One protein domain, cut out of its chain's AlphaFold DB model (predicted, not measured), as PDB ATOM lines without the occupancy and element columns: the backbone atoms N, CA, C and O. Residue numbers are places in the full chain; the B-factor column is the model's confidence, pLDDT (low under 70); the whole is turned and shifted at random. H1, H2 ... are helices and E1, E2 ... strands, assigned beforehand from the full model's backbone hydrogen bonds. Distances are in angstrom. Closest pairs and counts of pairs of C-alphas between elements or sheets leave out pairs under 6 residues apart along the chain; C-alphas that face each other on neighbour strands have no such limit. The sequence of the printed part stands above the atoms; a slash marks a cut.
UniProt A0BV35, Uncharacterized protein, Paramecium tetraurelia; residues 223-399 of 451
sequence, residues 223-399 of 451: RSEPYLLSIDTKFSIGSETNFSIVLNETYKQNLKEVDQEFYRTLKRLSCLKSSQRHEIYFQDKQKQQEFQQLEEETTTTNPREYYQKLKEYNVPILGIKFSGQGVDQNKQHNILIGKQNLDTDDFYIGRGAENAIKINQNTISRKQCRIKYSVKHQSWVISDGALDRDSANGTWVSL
ATOM      1  N   ARG A 223      51.987  96.365  72.954       97.38
ATOM      2  CA  ARG A 223      53.124  97.123  73.492       97.38
ATOM      3  C   ARG A 223      53.099  98.592  73.071       97.38
ATOM      4  O   ARG A 223      53.464  99.458  73.860       97.38
ATOM      5  N   SER A 224      52.716  98.851  71.820       96.81
ATOM      6  CA  SER A 224      52.658 100.189  71.216       96.81
ATOM      7  C   SER A 224      51.418 100.979  71.616       96.81
ATOM      8  O   SER A 224      51.383 102.192  71.437       96.81
ATOM      9  N   GLU A 225      50.397 100.294  72.126       96.94
ATOM     10  CA  GLU A 225      49.112 100.882  72.466       96.94
ATOM     11  C   GLU A 225      48.731 100.478  73.895       96.94
ATOM     12  O   GLU A 225      48.143  99.411  74.100       96.94
ATOM     13  N   PRO A 226      49.116 101.287  74.899       96.81
ATOM     14  CA  PRO A 226      48.836 100.975  76.289       96.81
ATOM     15  C   PRO A 226      47.328 100.960  76.556       96.81
ATOM     16  O   PRO A 226      46.586 101.815  76.074       96.81
ATOM     17  N   TYR A 227      46.889 100.005  77.369       98.25
ATOM     18  CA  TYR A 227      45.500  99.876  77.794       98.25
ATOM     19  C   TYR A 227      45.280 100.622  79.115       98.25
ATOM     20  O   TYR A 227      46.053 100.442  80.059       98.25
ATOM     21  N   LEU A 228      44.234 101.450  79.188       98.12
ATOM     22  CA  LEU A 228      43.864 102.175  80.407       98.12
ATOM     23  C   LEU A 228      43.239 101.205  81.413       98.12
ATOM     24  O   LEU A 228      42.229 100.567  81.123       98.12
ATOM     25  N   LEU A 229      43.835 101.091  82.596       98.00
ATOM     26  CA  LEU A 229      43.314 100.232  83.650       98.00
ATOM     27  C   LEU A 229      42.057 100.850  84.263       98.00
ATOM     28  O   LEU A 229      41.983 102.057  84.493       98.00
ATOM     29  N   SER A 230      41.079 100.001  84.565       97.06
ATOM     30  CA  SER A 230      39.874 100.354  85.312       97.06
ATOM     31  C   SER A 230      39.571  99.282  86.357       97.06
ATOM     32  O   SER A 230      39.999  98.130  86.224       97.06
ATOM     33  N   ILE A 231      38.859  99.675  87.416       97.38
ATOM     34  CA  ILE A 231      38.421  98.767  88.484       97.38
ATOM     35  C   ILE A 231      37.568  97.645  87.878       97.38
ATOM     36  O   ILE A 231      36.876  97.853  86.883       97.38
ATOM     37  N   ASP A 232      37.668  96.444  88.445       96.50
ATOM     38  CA  ASP A 232      36.961  95.230  88.021       96.50
ATOM     39  C   ASP A 232      37.303  94.721  86.615       96.50
ATOM     40  O   ASP A 232      36.714  93.739  86.147       96.50
ATOM     41  N   THR A 233      38.309  95.307  85.960       97.06
ATOM     42  CA  THR A 233      38.893  94.726  84.751       97.06
ATOM     43  C   THR A 233      39.755  93.523  85.111       97.06
ATOM     44  O   THR A 233      40.579  93.573  86.032       97.06
ATOM     45  N   LYS A 234      39.582  92.437  84.356       97.88
ATOM     46  CA  LYS A 234      40.354  91.199  84.478       97.88
ATOM     47  C   LYS A 234      41.337  91.065  83.321       97.88
ATOM     48  O   LYS A 234      40.997  91.326  82.172       97.88
ATOM     49  N   PHE A 235      42.527  90.574  83.624       98.38
ATOM     50  CA  PHE A 235      43.579  90.278  82.666       98.38
ATOM     51  C   PHE A 235      43.969  88.808  82.738       98.38
ATOM     52  O   PHE A 235      43.921  88.196  83.805       98.38
ATOM     53  N   SER A 236      44.383  88.262  81.600       97.88
ATOM     54  CA  SER A 236      44.960  86.932  81.465       97.88
ATOM     55  C   SER A 236      46.394  87.046  80.960       97.88
ATOM     56  O   SER A 236      46.674  87.751  79.985       97.88
ATOM     57  N   ILE A 237      47.306  86.356  81.641       97.56
ATOM     58  CA  ILE A 237      48.722  86.273  81.292       97.56
ATOM     59  C   ILE A 237      49.179  84.813  81.352       97.56
ATOM     60  O   ILE A 237      48.910  84.086  82.305       97.56
ATOM     61  N   GLY A 238      49.886  84.361  80.317       94.12
ATOM     62  CA  GLY A 238      50.204  82.940  80.167       94.12
ATOM     63  C   GLY A 238      48.961  82.080  79.895       94.12
ATOM     64  O   GLY A 238      48.021  82.528  79.236       94.12
ATOM     65  N   SER A 239      48.979  80.819  80.344       91.00
ATOM     66  CA  SER A 239      47.878  79.872  80.113       91.00
ATOM     67  C   SER A 239      46.811  79.898  81.207       91.00
ATOM     68  O   SER A 239      45.633  79.741  80.909       91.00
ATOM     69  N   GLU A 240      47.210  80.096  82.467       92.94
ATOM     70  CA  GLU A 240      46.338  79.840  83.625       92.94
ATOM     71  C   GLU A 240      46.393  80.918  84.709       92.94
ATOM     72  O   GLU A 240      45.714  80.797  85.728       92.94
ATOM     73  N   THR A 241      47.174  81.980  84.514       96.19
ATOM     74  CA  THR A 241      47.263  83.068  85.486       96.19
ATOM     75  C   THR A 241      46.395  84.230  85.039       96.19
ATOM     76  O   THR A 241      46.462  84.697  83.902       96.19
ATOM     77  N   ASN A 242      45.578  84.727  85.959       97.12
ATOM     78  CA  ASN A 242      44.747  85.897  85.742       97.12
ATOM     79  C   ASN A 242      44.920  86.867  86.904       97.12
ATOM     80  O   ASN A 242      45.185  86.454  88.032       97.12
ATOM     81  N   PHE A 243      44.695  88.148  86.661       97.94
ATOM     82  CA  PHE A 243      44.587  89.123  87.736       97.94
ATOM     83  C   PHE A 243      43.457  90.107  87.477       97.94
ATOM     84  O   PHE A 243      43.062  90.312  86.333       97.94
ATOM     85  N   SER A 244      42.925  90.700  88.537       97.81
ATOM     86  CA  SER A 244      41.911  91.746  88.458       97.81
ATOM     87  C   SER A 244      42.359  93.004  89.185       97.81
ATOM     88  O   SER A 244      43.115  92.943  90.160       97.81
ATOM     89  N   ILE A 245      41.874  94.148  88.715       98.19
ATOM     90  CA  ILE A 245      42.106  95.440  89.358       98.19
ATOM     91  C   ILE A 245      41.066  95.630  90.464       98.19
ATOM     92  O   ILE A 245      39.869  95.627  90.195       98.19
ATOM     93  N   VAL A 246      41.524  95.769  91.709       97.06
ATOM     94  CA  VAL A 246      40.662  95.908  92.902       97.06
ATOM     95  C   VAL A 246      40.670  97.317  93.497       97.06
ATOM     96  O   VAL A 246      39.809  97.640  94.309       97.06
ATOM     97  N   LEU A 247      41.641  98.143  93.111       97.44
ATOM     98  CA  LEU A 247      41.759  99.551  93.483       97.44
ATOM     99  C   LEU A 247      42.463 100.280  92.337       97.44
ATOM    100  O   LEU A 247      43.420  99.739  91.788       97.44
ATOM    101  N   ASN A 248      41.997 101.470  91.969       97.56
ATOM    102  CA  ASN A 248      42.582 102.270  90.894       97.56
ATOM    103  C   ASN A 248      42.389 103.756  91.196       97.56
ATOM    104  O   ASN A 248      41.467 104.389  90.686       97.56
ATOM    105  N   GLU A 249      43.234 104.283  92.072       97.44
ATOM    106  CA  GLU A 249      43.232 105.693  92.435       97.44
ATOM    107  C   GLU A 249      44.268 106.457  91.612       97.44
ATOM    108  O   GLU A 249      45.386 105.987  91.359       97.44
ATOM    109  N   THR A 250      43.871 107.651  91.190       95.62
ATOM    110  CA  THR A 250      44.666 108.574  90.382       95.62
ATOM    111  C   THR A 250      45.084 109.781  91.219       95.62
ATOM    112  O   THR A 250      44.508 110.055  92.270       95.62
ATOM    113  N   TYR A 251      46.099 110.514  90.759       92.50
ATOM    114  CA  TYR A 251      46.512 111.761  91.397       92.50
ATOM    115  C   TYR A 251      45.385 112.807  91.319       92.50
ATOM    116  O   TYR A 251      44.832 113.041  90.242       92.50
ATOM    117  N   LYS A 252      45.053 113.443  92.449       93.62
ATOM    118  CA  LYS A 252      43.992 114.456  92.573       93.62
ATOM    119  C   LYS A 252      44.441 115.547  93.544       93.62
ATOM    120  O   LYS A 252      44.548 115.298  94.739       93.62
ATOM    121  N   GLN A 253      44.642 116.765  93.041       91.38
ATOM    122  CA  GLN A 253      45.224 117.884  93.804       91.38
ATOM    123  C   GLN A 253      44.492 118.217  95.115       91.38
ATOM    124  O   GLN A 253      45.138 118.628  96.070       91.38
ATOM    125  N   ASN A 254      43.179 117.980  95.186       94.50
ATOM    126  CA  ASN A 254      42.342 118.343  96.336       94.50
ATOM    127  C   ASN A 254      42.313 117.283  97.456       94.50
ATOM    128  O   ASN A 254      41.516 117.399  98.385       94.50
ATOM    129  N   LEU A 255      43.112 116.220  97.347       95.44
ATOM    130  CA  LEU A 255      43.181 115.151  98.343       95.44
ATOM    131  C   LEU A 255      44.314 115.367  99.355       95.44
ATOM    132  O   LEU A 255      45.221 116.170  99.142       95.44
ATOM    133  N   LYS A 256      44.268 114.619 100.461       96.69
ATOM    134  CA  LYS A 256      45.224 114.705 101.568       96.69
ATOM    135  C   LYS A 256      46.640 114.347 101.108       96.69
ATOM    136  O   LYS A 256      46.839 113.380 100.375       96.69
ATOM    137  N   GLU A 257      47.648 115.085 101.557       96.56
ATOM    138  CA  GLU A 257      49.039 114.708 101.297       96.56
ATOM    139  C   GLU A 257      49.426 113.405 102.009       96.56
ATOM    140  O   GLU A 257      48.841 113.018 103.022       96.56
ATOM    141  N   VAL A 258      50.423 112.708 101.461       95.81
ATOM    142  CA  VAL A 258      50.939 111.463 102.041       95.81
ATOM    143  C   VAL A 258      51.588 111.758 103.394       95.81
ATOM    144  O   VAL A 258      52.586 112.472 103.461       95.81
ATOM    145  N   ASP A 259      51.047 111.164 104.457       95.81
ATOM    146  CA  ASP A 259      51.504 111.337 105.837       95.81
ATOM    147  C   ASP A 259      51.835 109.991 106.516       95.81
ATOM    148  O   ASP A 259      51.898 108.940 105.875       95.81
ATOM    149  N   GLN A 260      52.067 109.993 107.833       95.81
ATOM    150  CA  GLN A 260      52.358 108.761 108.577       95.81
ATOM    151  C   GLN A 260      51.179 107.775 108.604       95.81
ATOM    152  O   GLN A 260      51.404 106.563 108.597       95.81
ATOM    153  N   GLU A 261      49.931 108.254 108.618       96.56
ATOM    154  CA  GLU A 261      48.755 107.377 108.652       96.56
ATOM    155  C   GLU A 261      48.577 106.628 107.326       96.56
ATOM    156  O   GLU A 261      48.161 105.466 107.328       96.56
ATOM    157  N   PHE A 262      48.971 107.232 106.200       97.19
ATOM    158  CA  PHE A 262      49.074 106.536 104.915       97.19
ATOM    159  C   PHE A 262      49.993 105.310 105.005       97.19
ATOM    160  O   PHE A 262      49.585 104.192 104.674       97.19
ATOM    161  N   TYR A 263      51.219 105.490 105.504       96.94
ATOM    162  CA  TYR A 263      52.178 104.388 105.623       96.94
ATOM    163  C   TYR A 263      51.725 103.333 106.637       96.94
ATOM    164  O   TYR A 263      51.847 102.138 106.358       96.94
ATOM    165  N   ARG A 264      51.128 103.738 107.767       95.88
ATOM    166  CA  ARG A 264      50.511 102.806 108.732       95.88
ATOM    167  C   ARG A 264      49.379 102.001 108.101       95.88
ATOM    168  O   ARG A 264      49.291 100.795 108.311       95.88
ATOM    169  N   THR A 265      48.546 102.635 107.277       96.69
ATOM    170  CA  THR A 265      47.465 101.963 106.540       96.69
ATOM    171  C   THR A 265      48.016 100.900 105.587       96.69
ATOM    172  O   THR A 265      47.542  99.762 105.593       96.69
ATOM    173  N   LEU A 266      49.061 101.221 104.817       97.00
ATOM    174  CA  LEU A 266      49.737 100.247 103.951       97.00
ATOM    175  C   LEU A 266      50.403  99.119 104.752       97.00
ATOM    176  O   LEU A 266      50.334  97.954 104.357       97.00
ATOM    177  N   LYS A 267      51.014  99.442 105.897       96.12
ATOM    178  CA  LYS A 267      51.673  98.453 106.754       96.12
ATOM    179  C   LYS A 267      50.665  97.460 107.324       96.12
ATOM    180  O   LYS A 267      50.885  96.256 107.223       96.12
ATOM    181  N   ARG A 268      49.514  97.945 107.795       95.31
ATOM    182  CA  ARG A 268      48.385  97.117 108.247       95.31
ATOM    183  C   ARG A 268      47.902  96.154 107.165       95.31
ATOM    184  O   ARG A 268      47.731  94.975 107.456       95.31
ATOM    185  N   LEU A 269      47.765  96.611 105.916       95.12
ATOM    186  CA  LEU A 269      47.445  95.739 104.773       95.12
ATOM    187  C   LEU A 269      48.520  94.655 104.550       95.12
ATOM    188  O   LEU A 269      48.198  93.493 104.302       95.12
ATOM    189  N   SER A 270      49.800  95.001 104.706       94.69
ATOM    190  CA  SER A 270      50.917  94.054 104.557       94.69
ATOM    191  C   SER A 270      51.078  93.048 105.708       94.69
ATOM    192  O   SER A 270      51.794  92.055 105.551       94.69
ATOM    193  N   CYS A 271      50.409  93.291 106.839       92.38
ATOM    194  CA  CYS A 271      50.419  92.455 108.043       92.38
ATOM    195  C   CYS A 271      49.104  91.682 108.254       92.38
ATOM    196  O   CYS A 271      48.928  91.022 109.281       92.38
ATOM    197  N   LEU A 272      48.165  91.748 107.302       90.06
ATOM    198  CA  LEU A 272      46.957  90.928 107.335       90.06
ATOM    199  C   LEU A 272      47.296  89.430 107.328       90.06
ATOM    200  O   LEU A 272      48.374  89.004 106.902       90.06
ATOM    201  N   LYS A 273      46.336  88.609 107.777       85.81
ATOM    202  CA  LYS A 273      46.446  87.141 107.747       85.81
ATOM    203  C   LYS A 273      46.842  86.661 106.350       85.81
ATOM    204  O   LYS A 273      46.426  87.248 105.355       85.81
ATOM    205  N   SER A 274      47.595  85.563 106.286       75.88
ATOM    206  CA  SER A 274      48.353  85.159 105.092       75.88
ATOM    207  C   SER A 274      47.550  85.147 103.783       75.88
ATOM    208  O   SER A 274      48.052  85.611 102.768       75.88
ATOM    209  N   SER A 275      46.282  84.726 103.798       79.88
ATOM    210  CA  SER A 275      45.417  84.697 102.606       79.88
ATOM    211  C   SER A 275      44.989  86.071 102.072       79.88
ATOM    212  O   SER A 275      44.460  86.162 100.967       79.88
ATOM    213  N   GLN A 276      45.179  87.133 102.848       83.69
ATOM    214  CA  GLN A 276      44.805  88.509 102.518       83.69
ATOM    215  C   GLN A 276      46.002  89.457 102.543       83.69
ATOM    216  O   GLN A 276      45.802  90.660 102.436       83.69
ATOM    217  N   ARG A 277      47.222  88.938 102.711       89.31
ATOM    218  CA  ARG A 277      48.423  89.757 102.825       89.31
ATOM    219  C   ARG A 277      48.693  90.503 101.519       89.31
ATOM    220  O   ARG A 277      48.742  89.889 100.450       89.31
ATOM    221  N   HIS A 278      48.905  91.813 101.621       94.88
ATOM    222  CA  HIS A 278      49.287  92.652 100.486       94.88
ATOM    223  C   HIS A 278      50.799  92.812 100.397       94.88
ATOM    224  O   HIS A 278      51.456  93.186 101.368       94.88
ATOM    225  N   GLU A 279      51.350  92.606  99.208       96.00
ATOM    226  CA  GLU A 279      52.699  93.054  98.878       96.00
ATOM    227  C   GLU A 279      52.647  94.504  98.387       96.00
ATOM    228  O   GLU A 279      51.860  94.842  97.502       96.00
ATOM    229  N   ILE A 280      53.458  95.373  98.993       97.38
ATOM    230  CA  ILE A 280      53.458  96.812  98.722       97.38
ATOM    231  C   ILE A 280      54.719  97.183  97.947       97.38
ATOM    232  O   ILE A 280      55.835  96.897  98.393       97.38
ATOM    233  N   TYR A 281      54.523  97.851  96.813       97.06
ATOM    234  CA  TYR A 281      55.572  98.233  95.882       97.06
ATOM    235  C   TYR A 281      55.581  99.744  95.683       97.06
ATOM    236  O   TYR A 281      54.667 100.322  95.094       97.06
ATOM    237  N   PHE A 282      56.656 100.372  96.136       95.75
ATOM    238  CA  PHE A 282      56.983 101.755  95.848       95.75
ATOM    239  C   PHE A 282      57.940 101.810  94.666       95.75
ATOM    240  O   PHE A 282      58.880 101.025  94.557       95.75
ATOM    241  N   GLN A 283      57.728 102.785  93.791       88.44
ATOM    242  CA  GLN A 283      58.704 103.087  92.750       88.44
ATOM    243  C   GLN A 283      60.004 103.661  93.342       88.44
ATOM    244  O   GLN A 283      61.099 103.414  92.840       88.44
ATOM    245  N   ASP A 284      59.878 104.453  94.404       90.38
ATOM    246  CA  ASP A 284      61.010 105.027  95.117       90.38
ATOM    247  C   ASP A 284      61.630 103.976  96.049       90.38
ATOM    248  O   ASP A 284      61.021 103.556  97.035       90.38
ATOM    249  N   LYS A 285      62.855 103.543  95.724       90.38
ATOM    250  CA  LYS A 285      63.589 102.530  96.496       90.38
ATOM    251  C   LYS A 285      63.878 102.978  97.925       90.38
ATOM    252  O   LYS A 285      63.907 102.125  98.807       90.38
ATOM    253  N   GLN A 286      64.084 104.275  98.153       94.06
ATOM    254  CA  GLN A 286      64.314 104.794  99.496       94.06
ATOM    255  C   GLN A 286      63.036 104.651 100.327       94.06
ATOM    256  O   GLN A 286      63.062 104.031 101.386       94.06
ATOM    257  N   LYS A 287      61.887 105.081  99.786       94.12
ATOM    258  CA  LYS A 287      60.581 104.892 100.446       94.12
ATOM    259  C   LYS A 287      60.238 103.420 100.663       94.12
ATOM    260  O   LYS A 287      59.651 103.074 101.683       94.12
ATOM    261  N   GLN A 288      60.618 102.539  99.737       94.69
ATOM    262  CA  GLN A 288      60.461 101.095  99.922       94.69
ATOM    263  C   GLN A 288      61.253 100.590 101.140       94.69
ATOM    264  O   GLN A 288      60.733  99.772 101.898       94.69
ATOM    265  N   GLN A 289      62.492 101.054 101.326       95.12
ATOM    266  CA  GLN A 289      63.330 100.689 102.474       95.12
ATOM    267  C   GLN A 289      62.771 101.264 103.780       95.12
ATOM    268  O   GLN A 289      62.654 100.531 104.758       95.12
ATOM    269  N   GLU A 290      62.362 102.533 103.782       95.12
ATOM    270  CA  GLU A 290      61.709 103.181 104.930       95.12
ATOM    271  C   GLU A 290      60.435 102.422 105.338       95.12
ATOM    272  O   GLU A 290      60.248 102.087 106.505       95.12
ATOM    273  N   PHE A 291      59.595 102.043 104.368       95.69
ATOM    274  CA  PHE A 291      58.390 101.248 104.610       95.69
ATOM    275  C   PHE A 291      58.691  99.864 105.214       95.69
ATOM    276  O   PHE A 291      57.959  99.382 106.084       95.69
ATOM    277  N   GLN A 292      59.772  99.213 104.771       94.88
ATOM    278  CA  GLN A 292      60.193  97.917 105.307       94.88
ATOM    279  C   GLN A 292      60.624  97.997 106.778       94.88
ATOM    280  O   GLN A 292      60.437  97.018 107.496       94.88
ATOM    281  N   GLN A 293      61.138  99.145 107.228       95.31
ATOM    282  CA  GLN A 293      61.587  99.366 108.608       95.31
ATOM    283  C   GLN A 293      60.449  99.683 109.590       95.31
ATOM    284  O   GLN A 293      60.668  99.628 110.797       95.31
ATOM    285  N   LEU A 294      59.244 100.001 109.104       94.88
ATOM    286  CA  LEU A 294      58.093 100.261 109.974       94.88
ATOM    287  C   LEU A 294      57.722  99.020 110.797       94.88
ATOM    288  O   LEU A 294      57.762  97.894 110.290       94.88
ATOM    289  N   GLU A 295      57.302  99.236 112.043       93.50
ATOM    290  CA  GLU A 295      56.864  98.168 112.944       93.50
ATOM    291  C   GLU A 295      55.625  97.442 112.404       93.50
ATOM    292  O   GLU A 295      54.765  98.017 111.731       93.50
ATOM    293  N   GLU A 296      55.550  96.135 112.652       90.25
ATOM    294  CA  GLU A 296      54.415  95.324 112.225       90.25
ATOM    295  C   GLU A 296      53.228  95.521 113.174       90.25
ATOM    296  O   GLU A 296      53.258  95.107 114.329       90.25
ATOM    297  N   GLU A 297      52.142  96.104 112.667       85.75
ATOM    298  CA  GLU A 297      50.867  96.178 113.383       85.75
ATOM    299  C   GLU A 297      49.921  95.085 112.875       85.75
ATOM    300  O   GLU A 297      49.421  95.144 111.745       85.75
ATOM    301  N   THR A 298      49.644  94.074 113.702       82.19
ATOM    302  CA  THR A 298      48.630  93.064 113.374       82.19
ATOM    303  C   THR A 298      47.230  93.645 113.501       82.19
ATOM    304  O   THR A 298      46.884  94.244 114.517       82.19
ATOM    305  N   THR A 299      46.390  93.400 112.498       82.31
ATOM    306  CA  THR A 299      44.994  93.842 112.478       82.31
ATOM    307  C   THR A 299      44.076  92.747 111.933       82.31
ATOM    308  O   THR A 299      44.487  91.899 111.138       82.31
ATOM    309  N   THR A 300      42.816  92.753 112.369       79.56
ATOM    310  CA  THR A 300      41.748  91.870 111.869       79.56
ATOM    311  C   THR A 300      40.717  92.602 111.009       79.56
ATOM    312  O   THR A 300      39.713  92.002 110.624       79.56
ATOM    313  N   THR A 301      40.929  93.888 110.735       84.31
ATOM    314  CA  THR A 301      39.993  94.723 109.979       84.31
ATOM    315  C   THR A 301      39.872  94.268 108.523       84.31
ATOM    316  O   THR A 301      40.804  93.721 107.931       84.31
ATOM    317  N   ASN A 302      38.703  94.501 107.925       89.81
ATOM    318  CA  ASN A 302      38.442  94.187 106.528       89.81
ATOM    319  C   ASN A 302      39.336  95.040 105.596       89.81
ATOM    320  O   ASN A 302      39.321  96.267 105.716       89.81
ATOM    321  N   PRO A 303      40.039  94.444 104.609       91.12
ATOM    322  CA  PRO A 303      40.854  95.183 103.637       91.12
ATOM    323  C   PRO A 303      40.134  96.354 102.953       91.12
ATOM    324  O   PRO A 303      40.761  97.351 102.606       91.12
ATOM    325  N   ARG A 304      38.812  96.242 102.761       93.19
ATOM    326  CA  ARG A 304      38.001  97.282 102.110       93.19
ATOM    327  C   ARG A 304      38.017  98.613 102.860       93.19
ATOM    328  O   ARG A 304      38.010  99.654 102.214       93.19
ATOM    329  N   GLU A 305      38.059  98.584 104.188       94.31
ATOM    330  CA  GLU A 305      38.101  99.804 105.002       94.31
ATOM    331  C   GLU A 305      39.424 100.545 104.799       94.31
ATOM    332  O   GLU A 305      39.445 101.761 104.624       94.31
ATOM    333  N   TYR A 306      40.533  99.807 104.723       95.56
ATOM    334  CA  TYR A 306      41.835 100.391 104.414       95.56
ATOM    335  C   TYR A 306      41.897 100.945 102.997       95.56
ATOM    336  O   TYR A 306      42.442 102.025 102.800       95.56
ATOM    337  N   TYR A 307      41.302 100.262 102.015       96.19
ATOM    338  CA  TYR A 307      41.207 100.819 100.667       96.19
ATOM    339  C   TYR A 307      40.457 102.142 100.657       96.19
ATOM    340  O   TYR A 307      40.911 103.053  99.981       96.19
ATOM    341  N   GLN A 308      39.359 102.263 101.410       96.62
ATOM    342  CA  GLN A 308      38.608 103.512 101.490       96.62
ATOM    343  C   GLN A 308      39.464 104.649 102.059       96.62
ATOM    344  O   GLN A 308      39.508 105.712 101.449       96.62
ATOM    345  N   LYS A 309      40.220 104.390 103.135       96.94
ATOM    346  CA  LYS A 309      41.180 105.359 103.687       96.94
ATOM    347  C   LYS A 309      42.251 105.760 102.675       96.94
ATOM    348  O   LYS A 309      42.606 106.926 102.577       96.94
ATOM    349  N   LEU A 310      42.769 104.809 101.894       97.19
ATOM    350  CA  LEU A 310      43.780 105.098 100.872       97.19
ATOM    351  C   LEU A 310      43.267 106.041  99.769       97.19
ATOM    352  O   LEU A 310      44.071 106.781  99.209       97.19
ATOM    353  N   LYS A 311      41.955 106.068  99.488       96.94
ATOM    354  CA  LYS A 311      41.361 106.986  98.491       96.94
ATOM    355  C   LYS A 311      41.369 108.450  98.917       96.94
ATOM    356  O   LYS A 311      41.125 109.317  98.087       96.94
ATOM    357  N   GLU A 312      41.608 108.726 100.194       97.44
ATOM    358  CA  GLU A 312      41.648 110.087 100.730       97.44
ATOM    359  C   GLU A 312      42.955 110.809 100.373       97.44
ATOM    360  O   GLU A 312      43.047 112.020 100.564       97.44
ATOM    361  N   TYR A 313      43.957 110.089  99.851       97.75
ATOM    362  CA  TYR A 313      45.304 110.605  99.627       97.75
ATOM    363  C   TYR A 313      45.572 110.991  98.172       97.75
ATOM    364  O   TYR A 313      45.195 110.297  97.229       97.75
ATOM    365  N   ASN A 314      46.316 112.079  97.989       95.88
ATOM    366  CA  ASN A 314      46.762 112.589  96.701       95.88
ATOM    367  C   ASN A 314      47.988 111.817  96.184       95.88
ATOM    368  O   ASN A 314      49.111 112.332  96.115       95.88
ATOM    369  N   VAL A 315      47.797 110.542  95.858       95.88
ATOM    370  CA  VAL A 315      48.838 109.680  95.295       95.88
ATOM    371  C   VAL A 315      48.205 108.620  94.394       95.88
ATOM    372  O   VAL A 315      47.161 108.074  94.745       95.88
ATOM    373  N   PRO A 316      48.799 108.298  93.230       97.06
ATOM    374  CA  PRO A 316      48.322 107.182  92.424       97.06
ATOM    375  C   PRO A 316      48.518 105.846  93.145       97.06
ATOM    376  O   PRO A 316      49.636 105.522  93.560       97.06
ATOM    377  N   ILE A 317      47.457 105.043  93.237       97.81
ATOM    378  CA  ILE A 317      47.476 103.726  93.891       97.81
ATOM    379  C   ILE A 317      46.777 102.712  92.996       97.81
ATOM    380  O   ILE A 317      45.631 102.912  92.601       97.81
ATOM    381  N   LEU A 318      47.434 101.586  92.725       98.38
ATOM    382  CA  LEU A 318      46.830 100.473  92.002       98.38
ATOM    383  C   LEU A 318      46.848  99.212  92.858       98.38
ATOM    384  O   LEU A 318      47.908  98.723  93.231       98.38
ATOM    385  N   GLY A 319      45.674  98.656  93.131       98.12
ATOM    386  CA  GLY A 319      45.522  97.357  93.773       98.12
ATOM    387  C   GLY A 319      45.262  96.273  92.736       98.12
ATOM    388  O   GLY A 319      44.324  96.375  91.943       98.12
ATOM    389  N   ILE A 320      46.047  95.201  92.782       98.00
ATOM    390  CA  ILE A 320      45.958  94.053  91.882       98.00
ATOM    391  C   ILE A 320      45.731  92.787  92.706       98.00
ATOM    392  O   ILE A 320      46.417  92.548  93.700       98.00
ATOM    393  N   LYS A 321      44.787  91.949  92.272       97.06
ATOM    394  CA  LYS A 321      44.556  90.620  92.840       97.06
ATOM    395  C   LYS A 321      44.828  89.538  91.804       97.06
ATOM    396  O   LYS A 321      44.115  89.448  90.811       97.06
ATOM    397  N   PHE A 322      45.812  88.688  92.062       96.88
ATOM    398  CA  PHE A 322      46.150  87.537  91.236       96.88
ATOM    399  C   PHE A 322      45.342  86.292  91.604       96.88
ATOM    400  O   PHE A 322      44.914  86.092  92.739       96.88
ATOM    401  N   SER A 323      45.161  85.432  90.610       95.06
ATOM    402  CA  SER A 323      44.512  84.129  90.704       95.06
ATOM    403  C   SER A 323      45.118  83.177  89.669       95.06
ATOM    404  O   SER A 323      45.576  83.613  88.612       95.06
ATOM    405  N   GLY A 324      45.098  81.876  89.951       93.00
ATOM    406  CA  GLY A 324      45.612  80.849  89.042       93.00
ATOM    407  C   GLY A 324      46.944  80.244  89.479       93.00
ATOM    408  O   GLY A 324      47.392  80.444  90.609       93.00
ATOM    409  N   GLN A 325      47.551  79.460  88.588       91.69
ATOM    410  CA  GLN A 325      48.812  78.771  88.868       91.69
ATOM    411  C   GLN A 325      50.004  79.741  88.918       91.69
ATOM    412  O   GLN A 325      49.954  80.855  88.393       91.69
ATOM    413  N   GLY A 326      51.075  79.320  89.598       88.56
ATOM    414  CA  GLY A 326      52.336  80.067  89.694       88.56
ATOM    415  C   GLY A 326      52.327  81.269  90.646       88.56
ATOM    416  O   GLY A 326      53.380  81.880  90.845       88.56
ATOM    417  N   VAL A 327      51.173  81.590  91.239       90.06
ATOM    418  CA  VAL A 327      50.990  82.650  92.239       90.06
ATOM    419  C   VAL A 327      51.013  82.016  93.628       90.06
ATOM    420  O   VAL A 327      50.263  81.076  93.896       90.06
ATOM    421  N   ASP A 328      51.861  82.523  94.521       87.50
ATOM    422  CA  ASP A 328      51.841  82.115  95.927       87.50
ATOM    423  C   ASP A 328      50.490  82.512  96.545       87.50
ATOM    424  O   ASP A 328      50.064  83.666  96.456       87.50
ATOM    425  N   GLN A 329      49.799  81.551  97.162       83.44
ATOM    426  CA  GLN A 329      48.485  81.772  97.771       83.44
ATOM    427  C   GLN A 329      48.519  82.867  98.844       83.44
ATOM    428  O   GLN A 329      47.504  83.523  99.069       83.44
ATOM    429  N   ASN A 330      49.684  83.107  99.449       83.56
ATOM    430  CA  ASN A 330      49.878  84.151 100.450       83.56
ATOM    431  C   ASN A 330      50.253  85.525  99.859       83.56
ATOM    432  O   ASN A 330      50.444  86.475 100.612       83.56
ATOM    433  N   LYS A 331      50.402  85.641  98.531       84.56
ATOM    434  CA  LYS A 331      50.871  86.852  97.822       84.56
ATOM    435  C   LYS A 331      49.953  87.239  96.662       84.56
ATOM    436  O   LYS A 331      50.370  87.785  95.641       84.56
ATOM    437  N   GLN A 332      48.669  86.919  96.792       91.31
ATOM    438  CA  GLN A 332      47.693  87.194  95.739       91.31
ATOM    439  C   GLN A 332      47.411  88.690  95.590       91.31
ATOM    440  O   GLN A 332      47.032  89.131  94.510       91.31
ATOM    441  N   HIS A 333      47.594  89.476  96.648       96.19
ATOM    442  CA  HIS A 333      47.261  90.892  96.660       96.19
ATOM    443  C   HIS A 333      48.517  91.754  96.564       96.19
ATOM    444  O   HIS A 333      49.464  91.572  97.318       96.19
ATOM    445  N   ASN A 334      48.517  92.698  95.630       97.56
ATOM    446  CA  ASN A 334      49.651  93.570  95.350       97.56
ATOM    447  C   ASN A 334      49.150  95.015  95.276       97.56
ATOM    448  O   ASN A 334      48.095  95.261  94.689       97.56
ATOM    449  N   ILE A 335      49.880  95.961  95.861       98.06
ATOM    450  CA  ILE A 335      49.588  97.395  95.776       98.06
ATOM    451  C   ILE A 335      50.799  98.101  95.184       98.06
ATOM    452  O   ILE A 335      51.898  98.014  95.728       98.06
ATOM    453  N   LEU A 336      50.584  98.806  94.078       97.94
ATOM    454  CA  LEU A 336      51.582  99.640  93.424       97.94
ATOM    455  C   LEU A 336      51.327 101.099  93.789       97.94
ATOM    456  O   LEU A 336      50.196 101.578  93.677       97.94
ATOM    457  N   ILE A 337      52.379 101.799  94.199       97.62
ATOM    458  CA  ILE A 337      52.332 103.207  94.592       97.62
ATOM    459  C   ILE A 337      53.133 104.024  93.581       97.62
ATOM    460  O   ILE A 337      54.345 103.836  93.425       97.62
ATOM    461  N   GLY A 338      52.440 104.921  92.878       94.44
ATOM    462  CA  GLY A 338      53.043 105.808  91.890       94.44
ATOM    463  C   GLY A 338      53.685 107.055  92.504       94.44
ATOM    464  O   GLY A 338      53.461 107.396  93.665       94.44
ATOM    465  N   LYS A 339      54.480 107.769  91.702       90.19
ATOM    466  CA  LYS A 339      54.975 109.111  92.019       90.19
ATOM    467  C   LYS A 339      53.855 110.135  91.832       90.19
ATOM    468  O   LYS A 339      53.002 109.998  90.959       90.19
ATOM    469  N   GLN A 340      53.875 111.177  92.652       86.50
ATOM    470  CA  GLN A 340      52.942 112.293  92.535       86.50
ATOM    471  C   GLN A 340      53.272 113.125  91.292       86.50
ATOM    472  O   GLN A 340      54.427 113.496  91.097       86.50
ATOM    473  N   ASN A 341      52.253 113.415  90.477       83.38
ATOM    474  CA  ASN A 341      52.326 114.313  89.317       83.38
ATOM    475  C   ASN A 341      53.465 114.027  88.307       83.38
ATOM    476  O   ASN A 341      53.912 114.923  87.595       83.38
ATOM    477  N   LEU A 342      53.958 112.789  88.244       87.62
ATOM    478  CA  LEU A 342      55.027 112.369  87.339       87.62
ATOM    479  C   LEU A 342      54.694 111.001  86.750       87.62
ATOM    480  O   LEU A 342      54.048 110.177  87.402       87.62
ATOM    481  N   ASP A 343      55.146 110.760  85.518       87.81
ATOM    482  CA  ASP A 343      55.085 109.421  84.937       87.81
ATOM    483  C   ASP A 343      55.887 108.469  85.832       87.81
ATOM    484  O   ASP A 343      57.018 108.766  86.235       87.81
ATOM    485  N   THR A 344      55.300 107.318  86.159       84.12
ATOM    486  CA  THR A 344      56.033 106.307  86.919       84.12
ATOM    487  C   THR A 344      56.937 105.508  85.996       84.12
ATOM    488  O   THR A 344      56.668 105.332  84.806       84.12
ATOM    489  N   ASP A 345      57.985 104.950  86.589       91.69
ATOM    490  CA  ASP A 345      58.733 103.856  86.001       91.69
ATOM    491  C   ASP A 345      57.807 102.640  85.898       91.69
ATOM    492  O   ASP A 345      56.752 102.552  86.541       91.69
ATOM    493  N   ASP A 346      58.220 101.698  85.066       96.00
ATOM    494  CA  ASP A 346      57.475 100.480  84.805       96.00
ATOM    495  C   ASP A 346      57.568  99.500  85.986       96.00
ATOM    496  O   ASP A 346      58.642  98.990  86.318       96.00
ATOM    497  N   PHE A 347      56.419  99.140  86.557       97.38
ATOM    498  CA  PHE A 347      56.276  97.941  87.375       97.38
ATOM    499  C   PHE A 347      56.149  96.732  86.451       97.38
ATOM    500  O   PHE A 347      55.112  96.508  85.821       97.38
ATOM    501  N   TYR A 348      57.220  95.951  86.348       97.88
ATOM    502  CA  TYR A 348      57.213  94.740  85.537       97.88
ATOM    503  C   TYR A 348      56.547  93.572  86.269       97.88
ATOM    504  O   TYR A 348      56.795  93.337  87.455       97.88
ATOM    505  N   ILE A 349      55.750  92.808  85.523       98.25
ATOM    506  CA  ILE A 349      55.168  91.529  85.934       98.25
ATOM    507  C   ILE A 349      55.736  90.451  85.010       98.25
ATOM    508  O   ILE A 349      55.754  90.614  83.787       98.25
ATOM    509  N   GLY A 350      56.192  89.330  85.561       98.12
ATOM    510  CA  GLY A 350      56.698  88.216  84.758       98.12
ATOM    511  C   GLY A 350      57.396  87.147  85.589       98.12
ATOM    512  O   GLY A 350      57.407  87.205  86.814       98.12
ATOM    513  N   ARG A 351      58.017  86.162  84.933       97.50
ATOM    514  CA  ARG A 351      58.755  85.097  85.649       97.50
ATOM    515  C   ARG A 351      60.186  85.464  86.054       97.50
ATOM    516  O   ARG A 351      60.809  84.732  86.821       97.50
ATOM    517  N   GLY A 352      60.726  86.546  85.492       97.56
ATOM    518  CA  GLY A 352      62.046  87.080  85.837       97.56
ATOM    519  C   GLY A 352      62.134  87.474  87.313       97.56
ATOM    520  O   GLY A 352      61.140  87.895  87.904       97.56
ATOM    521  N   ALA A 353      63.309  87.301  87.918       96.44
ATOM    522  CA  ALA A 353      63.545  87.659  89.319       96.44
ATOM    523  C   ALA A 353      63.656  89.179  89.525       96.44
ATOM    524  O   ALA A 353      63.505  89.659  90.639       96.44
ATOM    525  N   GLU A 354      63.907  89.918  88.446       95.69
ATOM    526  CA  GLU A 354      64.010  91.372  88.406       95.69
ATOM    527  C   GLU A 354      62.655  92.094  88.394       95.69
ATOM    528  O   GLU A 354      62.612  93.321  88.461       95.69
ATOM    529  N   ASN A 355      61.552  91.358  88.238       96.81
ATOM    530  CA  ASN A 355      60.217  91.944  88.176       96.81
ATOM    531  C   ASN A 355      59.748  92.391  89.556       96.81
ATOM    532  O   ASN A 355      60.052  91.738  90.552       96.81
ATOM    533  N   ALA A 356      58.926  93.442  89.586       96.00
ATOM    534  CA  ALA A 356      58.232  93.838  90.803       96.00
ATOM    535  C   ALA A 356      57.351  92.680  91.291       96.00
ATOM    536  O   ALA A 356      57.468  92.262  92.434       96.00
ATOM    537  N   ILE A 357      56.557  92.090  90.393       96.69
ATOM    538  CA  ILE A 357      55.707  90.941  90.714       96.69
ATOM    539  C   ILE A 357      56.202  89.721  89.941       96.69
ATOM    540  O   ILE A 357      56.066  89.633  88.712       96.69
ATOM    541  N   LYS A 358      56.783  88.768  90.672       96.44
ATOM    542  CA  LYS A 358      57.314  87.521  90.116       96.44
ATOM    543  C   LYS A 358      56.253  86.423  90.113       96.44
ATOM    544  O   LYS A 358      55.700  86.089  91.155       96.44
ATOM    545  N   ILE A 359      56.048  85.791  88.959       96.44
ATOM    546  CA  ILE A 359      55.122  84.661  88.805       96.44
ATOM    547  C   ILE A 359      55.888  83.440  88.305       96.44
ATOM    548  O   ILE A 359      56.481  83.456  87.225       96.44
ATOM    549  N   ASN A 360      55.873  82.357  89.080       95.25
ATOM    550  CA  ASN A 360      56.679  81.166  88.813       95.25
ATOM    551  C   ASN A 360      55.967  80.209  87.840       95.25
ATOM    552  O   ASN A 360      55.658  79.074  88.192       95.25
ATOM    553  N   GLN A 361      55.697  80.666  86.612       96.06
ATOM    554  CA  GLN A 361      55.044  79.859  85.577       96.06
ATOM    555  C   GLN A 361      55.789  79.930  84.238       96.06
ATOM    556  O   GLN A 361      56.153  81.001  83.755       96.06
ATOM    557  N   ASN A 362      55.997  78.773  83.603       96.19
ATOM    558  CA  ASN A 362      56.779  78.663  82.363       96.19
ATOM    559  C   ASN A 362      56.092  79.285  81.145       96.19
ATOM    560  O   ASN A 362      56.768  79.741  80.225       96.19
ATOM    561  N   THR A 363      54.760  79.348  81.149       96.06
ATOM    562  CA  THR A 363      53.982  80.022  80.102       96.06
ATOM    563  C   THR A 363      53.989  81.544  80.253       96.06
ATOM    564  O   THR A 363      53.364  82.234  79.456       96.06
ATOM    565  N   ILE A 364      54.633  82.095  81.282       97.75
ATOM    566  CA  ILE A 364      54.765  83.538  81.473       97.75
ATOM    567  C   ILE A 364      56.153  83.965  80.995       97.75
ATOM    568  O   ILE A 364      57.172  83.341  81.298       97.75
ATOM    569  N   SER A 365      56.209  85.040  80.215       98.12
ATOM    570  CA  SER A 365      57.473  85.587  79.717       98.12
ATOM    571  C   SER A 365      58.328  86.127  80.867       98.12
ATOM    572  O   SER A 365      57.820  86.459  81.937       98.12
ATOM    573  N   ARG A 366      59.652  86.247  80.663       97.69
ATOM    574  CA  ARG A 366      60.539  86.845  81.686       97.69
ATOM    575  C   ARG A 366      60.048  88.232  82.098       97.69
ATOM    576  O   ARG A 366      59.936  88.463  83.290       97.69
ATOM    577  N   LYS A 367      59.646  89.054  81.126       98.06
ATOM    578  CA  LYS A 367      58.871  90.288  81.297       98.06
ATOM    579  C   LYS A 367      57.593  90.142  80.480       98.06
ATOM    580  O   LYS A 367      57.658  90.091  79.254       98.06
ATOM    581  N   GLN A 368      56.472  89.930  81.154       98.31
ATOM    582  CA  GLN A 368      55.195  89.594  80.531       98.31
ATOM    583  C   GLN A 368      54.388  90.844  80.210       98.31
ATOM    584  O   GLN A 368      53.911  90.986  79.092       98.31
ATOM    585  N   CYS A 369      54.285  91.758  81.161       98.62
ATOM    586  CA  CYS A 369      53.703  93.073  80.952       98.62
ATOM    587  C   CYS A 369      54.368  94.084  81.880       98.62
ATOM    588  O   CYS A 369      55.104  93.728  82.808       98.62
ATOM    589  N   ARG A 370      54.105  95.355  81.603       98.12
ATOM    590  CA  ARG A 370      54.511  96.485  82.431       98.12
ATOM    591  C   ARG A 370      53.302  97.341  82.752       98.12
ATOM    592  O   ARG A 370      52.441  97.541  81.894       98.12
ATOM    593  N   ILE A 371      53.258  97.834  83.978       98.50
ATOM    594  CA  ILE A 371      52.228  98.744  84.463       98.50
ATOM    595  C   ILE A 371      52.904 100.033  84.908       98.50
ATOM    596  O   ILE A 371      53.919  99.986  85.597       98.50
ATOM    597  N   LYS A 372      52.333 101.177  84.543       97.31
ATOM    598  CA  LYS A 372      52.789 102.481  85.029       97.31
ATOM    599  C   LYS A 372      51.631 103.458  85.165       97.31
ATOM    600  O   LYS A 372      50.626 103.328  84.470       97.31
ATOM    601  N   TYR A 373      51.771 104.448  86.029       97.81
ATOM    602  CA  TYR A 373      50.911 105.617  86.029       97.81
ATOM    603  C   TYR A 373      51.386 106.582  84.941       97.81
ATOM    604  O   TYR A 373      52.575 106.898  84.862       97.81
ATOM    605  N   SER A 374      50.464 107.020  84.085       96.88
ATOM    606  CA  SER A 374      50.736 107.979  83.021       96.88
ATOM    607  C   SER A 374      50.041 109.301  83.310       96.88
ATOM    608  O   SER A 374      48.813 109.361  83.328       96.88
ATOM    609  N   VAL A 375      50.820 110.371  83.443       95.19
ATOM    610  CA  VAL A 375      50.335 111.746  83.618       95.19
ATOM    611  C   VAL A 375      49.571 112.205  82.384       95.19
ATOM    612  O   VAL A 375      48.513 112.810  82.518       95.19
ATOM    613  N   LYS A 376      50.034 111.833  81.181       95.38
ATOM    614  CA  LYS A 376      49.333 112.127  79.917       95.38
ATOM    615  C   LYS A 376      47.884 111.633  79.926       95.38
ATOM    616  O   LYS A 376      47.009 112.296  79.381       95.38
ATOM    617  N   HIS A 377      47.646 110.458  80.505       95.56
ATOM    618  CA  HIS A 377      46.314 109.859  80.606       95.56
ATOM    619  C   HIS A 377      45.656 110.086  81.973       95.56
ATOM    620  O   HIS A 377      44.535 109.630  82.176       95.56
ATOM    621  N   GLN A 378      46.365 110.727  82.909       95.69
ATOM    622  CA  GLN A 378      46.029 110.823  84.333       95.69
ATOM    623  C   GLN A 378      45.552 109.495  84.947       95.69
ATOM    624  O   GLN A 378      44.708 109.479  85.840       95.69
ATOM    625  N   SER A 379      46.087 108.364  84.481       97.19
ATOM    626  CA  SER A 379      45.572 107.031  84.805       97.19
ATOM    627  C   SER A 379      46.670 105.973  84.780       97.19
ATOM    628  O   SER A 379      47.730 106.157  84.172       97.19
ATOM    629  N   TRP A 380      46.408 104.845  85.435       98.25
ATOM    630  CA  TRP A 380      47.244 103.660  85.330       98.25
ATOM    631  C   TRP A 380      47.048 102.984  83.978       98.25
ATOM    632  O   TRP A 380      45.928 102.802  83.502       98.25
ATOM    633  N   VAL A 381      48.154 102.588  83.362       98.31
ATOM    634  CA  VAL A 381      48.166 101.947  82.052       98.31
ATOM    635  C   VAL A 381      48.977 100.661  82.086       98.31
ATOM    636  O   VAL A 381      49.958 100.553  82.823       98.31
ATOM    637  N   ILE A 382      48.581  99.693  81.265       98.62
ATOM    638  CA  ILE A 382      49.293  98.430  81.069       98.62
ATOM    639  C   ILE A 382      49.733  98.286  79.613       98.62
ATOM    640  O   ILE A 382      49.004  98.639  78.686       98.62
ATOM    641  N   SER A 383      50.930  97.754  79.396       98.56
ATOM    642  CA  SER A 383      51.443  97.401  78.069       98.56
ATOM    643  C   SER A 383      51.994  95.982  78.071       98.56
ATOM    644  O   SER A 383      52.541  95.522  79.076       98.56
ATOM    645  N   ASP A 384      51.878  95.295  76.937       98.62
ATOM    646  CA  ASP A 384      52.433  93.952  76.775       98.62
ATOM    647  C   ASP A 384      53.962  93.972  76.642       98.62
ATOM    648  O   ASP A 384      54.546  94.864  76.019       98.62
ATOM    649  N   GLY A 385      54.597  92.959  77.227       98.06
ATOM    650  CA  GLY A 385      56.025  92.697  77.120       98.06
ATOM    651  C   GLY A 385      56.943  93.753  77.744       98.06
ATOM    652  O   GLY A 385      56.559  94.579  78.579       98.06
ATOM    653  N   ALA A 386      58.205  93.696  77.325       97.12
ATOM    654  CA  ALA A 386      59.229  94.686  77.631       97.12
ATOM    655  C   ALA A 386      59.169  95.861  76.639       97.12
ATOM    656  O   ALA A 386      58.374  95.856  75.697       97.12
ATOM    657  N   LEU A 387      59.977  96.903  76.854       95.88
ATOM    658  CA  LEU A 387      59.986  98.090  75.987       95.88
ATOM    659  C   LEU A 387      60.358  97.763  74.538       95.88
ATOM    660  O   LEU A 387      59.829  98.380  73.618       95.88
ATOM    661  N   ASP A 388      61.225  96.781  74.335       96.88
ATOM    662  CA  ASP A 388      61.802  96.369  73.058       96.88
ATOM    663  C   ASP A 388      61.070  95.190  72.403       96.88
ATOM    664  O   ASP A 388      61.167  95.003  71.191       96.88
ATOM    665  N   ARG A 389      60.319  94.401  73.181       97.12
ATOM    666  CA  ARG A 389      59.733  93.147  72.700       97.12
ATOM    667  C   ARG A 389      58.406  92.812  73.368       97.12
ATOM    668  O   ARG A 389      58.280  92.903  74.588       97.12
ATOM    669  N   ASP A 390      57.470  92.321  72.568       97.75
ATOM    670  CA  ASP A 390      56.193  91.777  73.034       97.75
ATOM    671  C   ASP A 390      56.400  90.484  73.846       97.75
ATOM    672  O   ASP A 390      57.452  89.828  73.787       97.75
ATOM    673  N   SER A 391      55.397  90.106  74.638       98.00
ATOM    674  CA  SER A 391      55.447  88.850  75.385       98.00
ATOM    675  C   SER A 391      55.114  87.657  74.483       98.00
ATOM    676  O   SER A 391      54.376  87.778  73.506       98.00
ATOM    677  N   ALA A 392      55.650  86.477  74.808       95.81
ATOM    678  CA  ALA A 392      55.507  85.291  73.958       95.81
ATOM    679  C   ALA A 392      54.048  84.824  73.819       95.81
ATOM    680  O   ALA A 392      53.629  84.433  72.737       95.81
ATOM    681  N   ASN A 393      53.280  84.891  74.911       95.94
ATOM    682  CA  ASN A 393      51.888  84.433  74.956       95.94
ATOM    683  C   ASN A 393      50.870  85.578  74.976       95.94
ATOM    684  O   ASN A 393      49.677  85.319  75.127       95.94
ATOM    685  N   GLY A 394      51.327  86.826  74.832       97.69
ATOM    686  CA  GLY A 394      50.492  88.018  74.906       97.69
ATOM    687  C   GLY A 394      49.933  88.294  76.304       97.69
ATOM    688  O   GLY A 394      49.826  87.418  77.165       97.69
ATOM    689  N   THR A 395      49.554  89.545  76.515       98.62
ATOM    690  CA  THR A 395      48.768  89.995  77.661       98.62
ATOM    691  C   THR A 395      47.371  90.310  77.174       98.62
ATOM    692  O   THR A 395      47.207  91.014  76.180       98.62
ATOM    693  N   TRP A 396      46.365  89.775  77.852       98.56
ATOM    694  CA  TRP A 396      44.993  89.805  77.364       98.56
ATOM    695  C   TRP A 396      44.076  90.459  78.387       98.56
ATOM    696  O   TRP A 396      44.174  90.158  79.573       98.56
ATOM    697  N   VAL A 397      43.175  91.326  77.941       98.56
ATOM    698  CA  VAL A 397      42.150  91.964  78.768       98.56
ATOM    699  C   VAL A 397      40.788  91.332  78.500       98.56
ATOM    700  O   VAL A 397      40.401  91.155  77.350       98.56
ATOM    701  N   SER A 398      40.076  90.952  79.555       98.44
ATOM    702  CA  SER A 398      38.719  90.404  79.476       98.44
ATOM    703  C   SER A 398      37.748  91.474  78.990       98.44
ATOM    704  O   SER A 398      37.823  92.614  79.443       98.44
ATOM    705  N   LEU A 399      36.809  91.109  78.114       98.44
ATOM    706  CA  LEU A 399      35.745  92.037  77.709       98.44
ATOM    707  C   LEU A 399      34.721  92.261  78.819       98.44
ATOM    708  O   LEU A 399      34.125  93.331  78.897       98.44
TER     709      LEU A 399
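What this domain is: This is residues 223 to 399 of the 451 residues of an uncharacterized protein of Paramecium tetraurelia (UniProt A0BV35). Two sheets stand face to face as a sandwich: a strongly twisted six-strand sheet and the smaller E6 E7 E8. H1 and H3 cover the large sheet's other face around E3 and E4, while H2 sits beside its E3 edge. The 177 printed residues hold three named helices and nine named strands, in the order E1 E2 H1 E3 H2 H3 E4 E5 E6 E7 E8 E9; the large sheet, E3 E5 E4 E2 E1 E9, is mixed and the small one antiparallel. The class is mixed, helices and strands, with 79 residues in named elements, under half. The whole is compact, with a radius of gyration of the C-alphas of 15.6 A and spans of 42 by 36 by 32 A.

Where its parts are: E1, residues 234 to 237, begins at C-alpha 234 (40.354, 91.199, 84.478). E2, residues 241 to 249, is 24.0 A long, and H1, residues 260 to 270, 15.3 A. E3 is residues 278 to 282, H2 285 to 293, and H3 303 to 310. E4, residues 317 to 324, is 23.5 A long; E5 is residues 333 to 337 and E6 347 to 350. E7, residues 369 to 374, is 15.3 A long, and E8, residues 379 to 384, 16.8 A. E9, residues 395 to 398, ends at C-alpha 398 (38.719, 90.404, 79.476).

How they stand to each other: In the large sheet E3 and E5 are parallel, with N 281 and O 335 2.8 A apart, within hydrogen-bond range. The other neighbours are antiparallel, with N 320 and O 334 of E4 and E5 at 2.8 A, N 244 and O 321 of E2 and E4 at 2.9 A, N 235 and O 243 of E1 and E2 at 2.8 A, and N 236 and O 396 of E1 and E9 at 2.8 A. E2, H1, E3 form a split strand-helix-strand unit, two strands running the same way with E5 and E4 between them; its crossover is right-handed. H1 and H3 lie on the same face, at heights over the sheet of 9.2 A and 9.4 A. They touch, the closest C-alphas being Thr 265 and Tyr 306 at 6.2 A, at a shallow tilt of 23 degrees, opposite ways. H2 only grazes the sheet with residues 287 to 292. E6 E7 E8 is a meander, each strand the antiparallel neighbour of the one before, with N 347 and O 371 at 2.8 A and N 381 and O 372 at 2.8 A. The sandwich's facing parts are 8.6 A centre to centre. In H1, H2 and H3 every O i to N i+4 pair is within hydrogen-bond range.

The domain as a whole: The farthest C-alphas, Asn 254 and Asn 362, are 44.5 A apart. The printed part has no cut, E6 to E7 is the one long link, with 18 residues, and no printed residue has a pLDDT under 70.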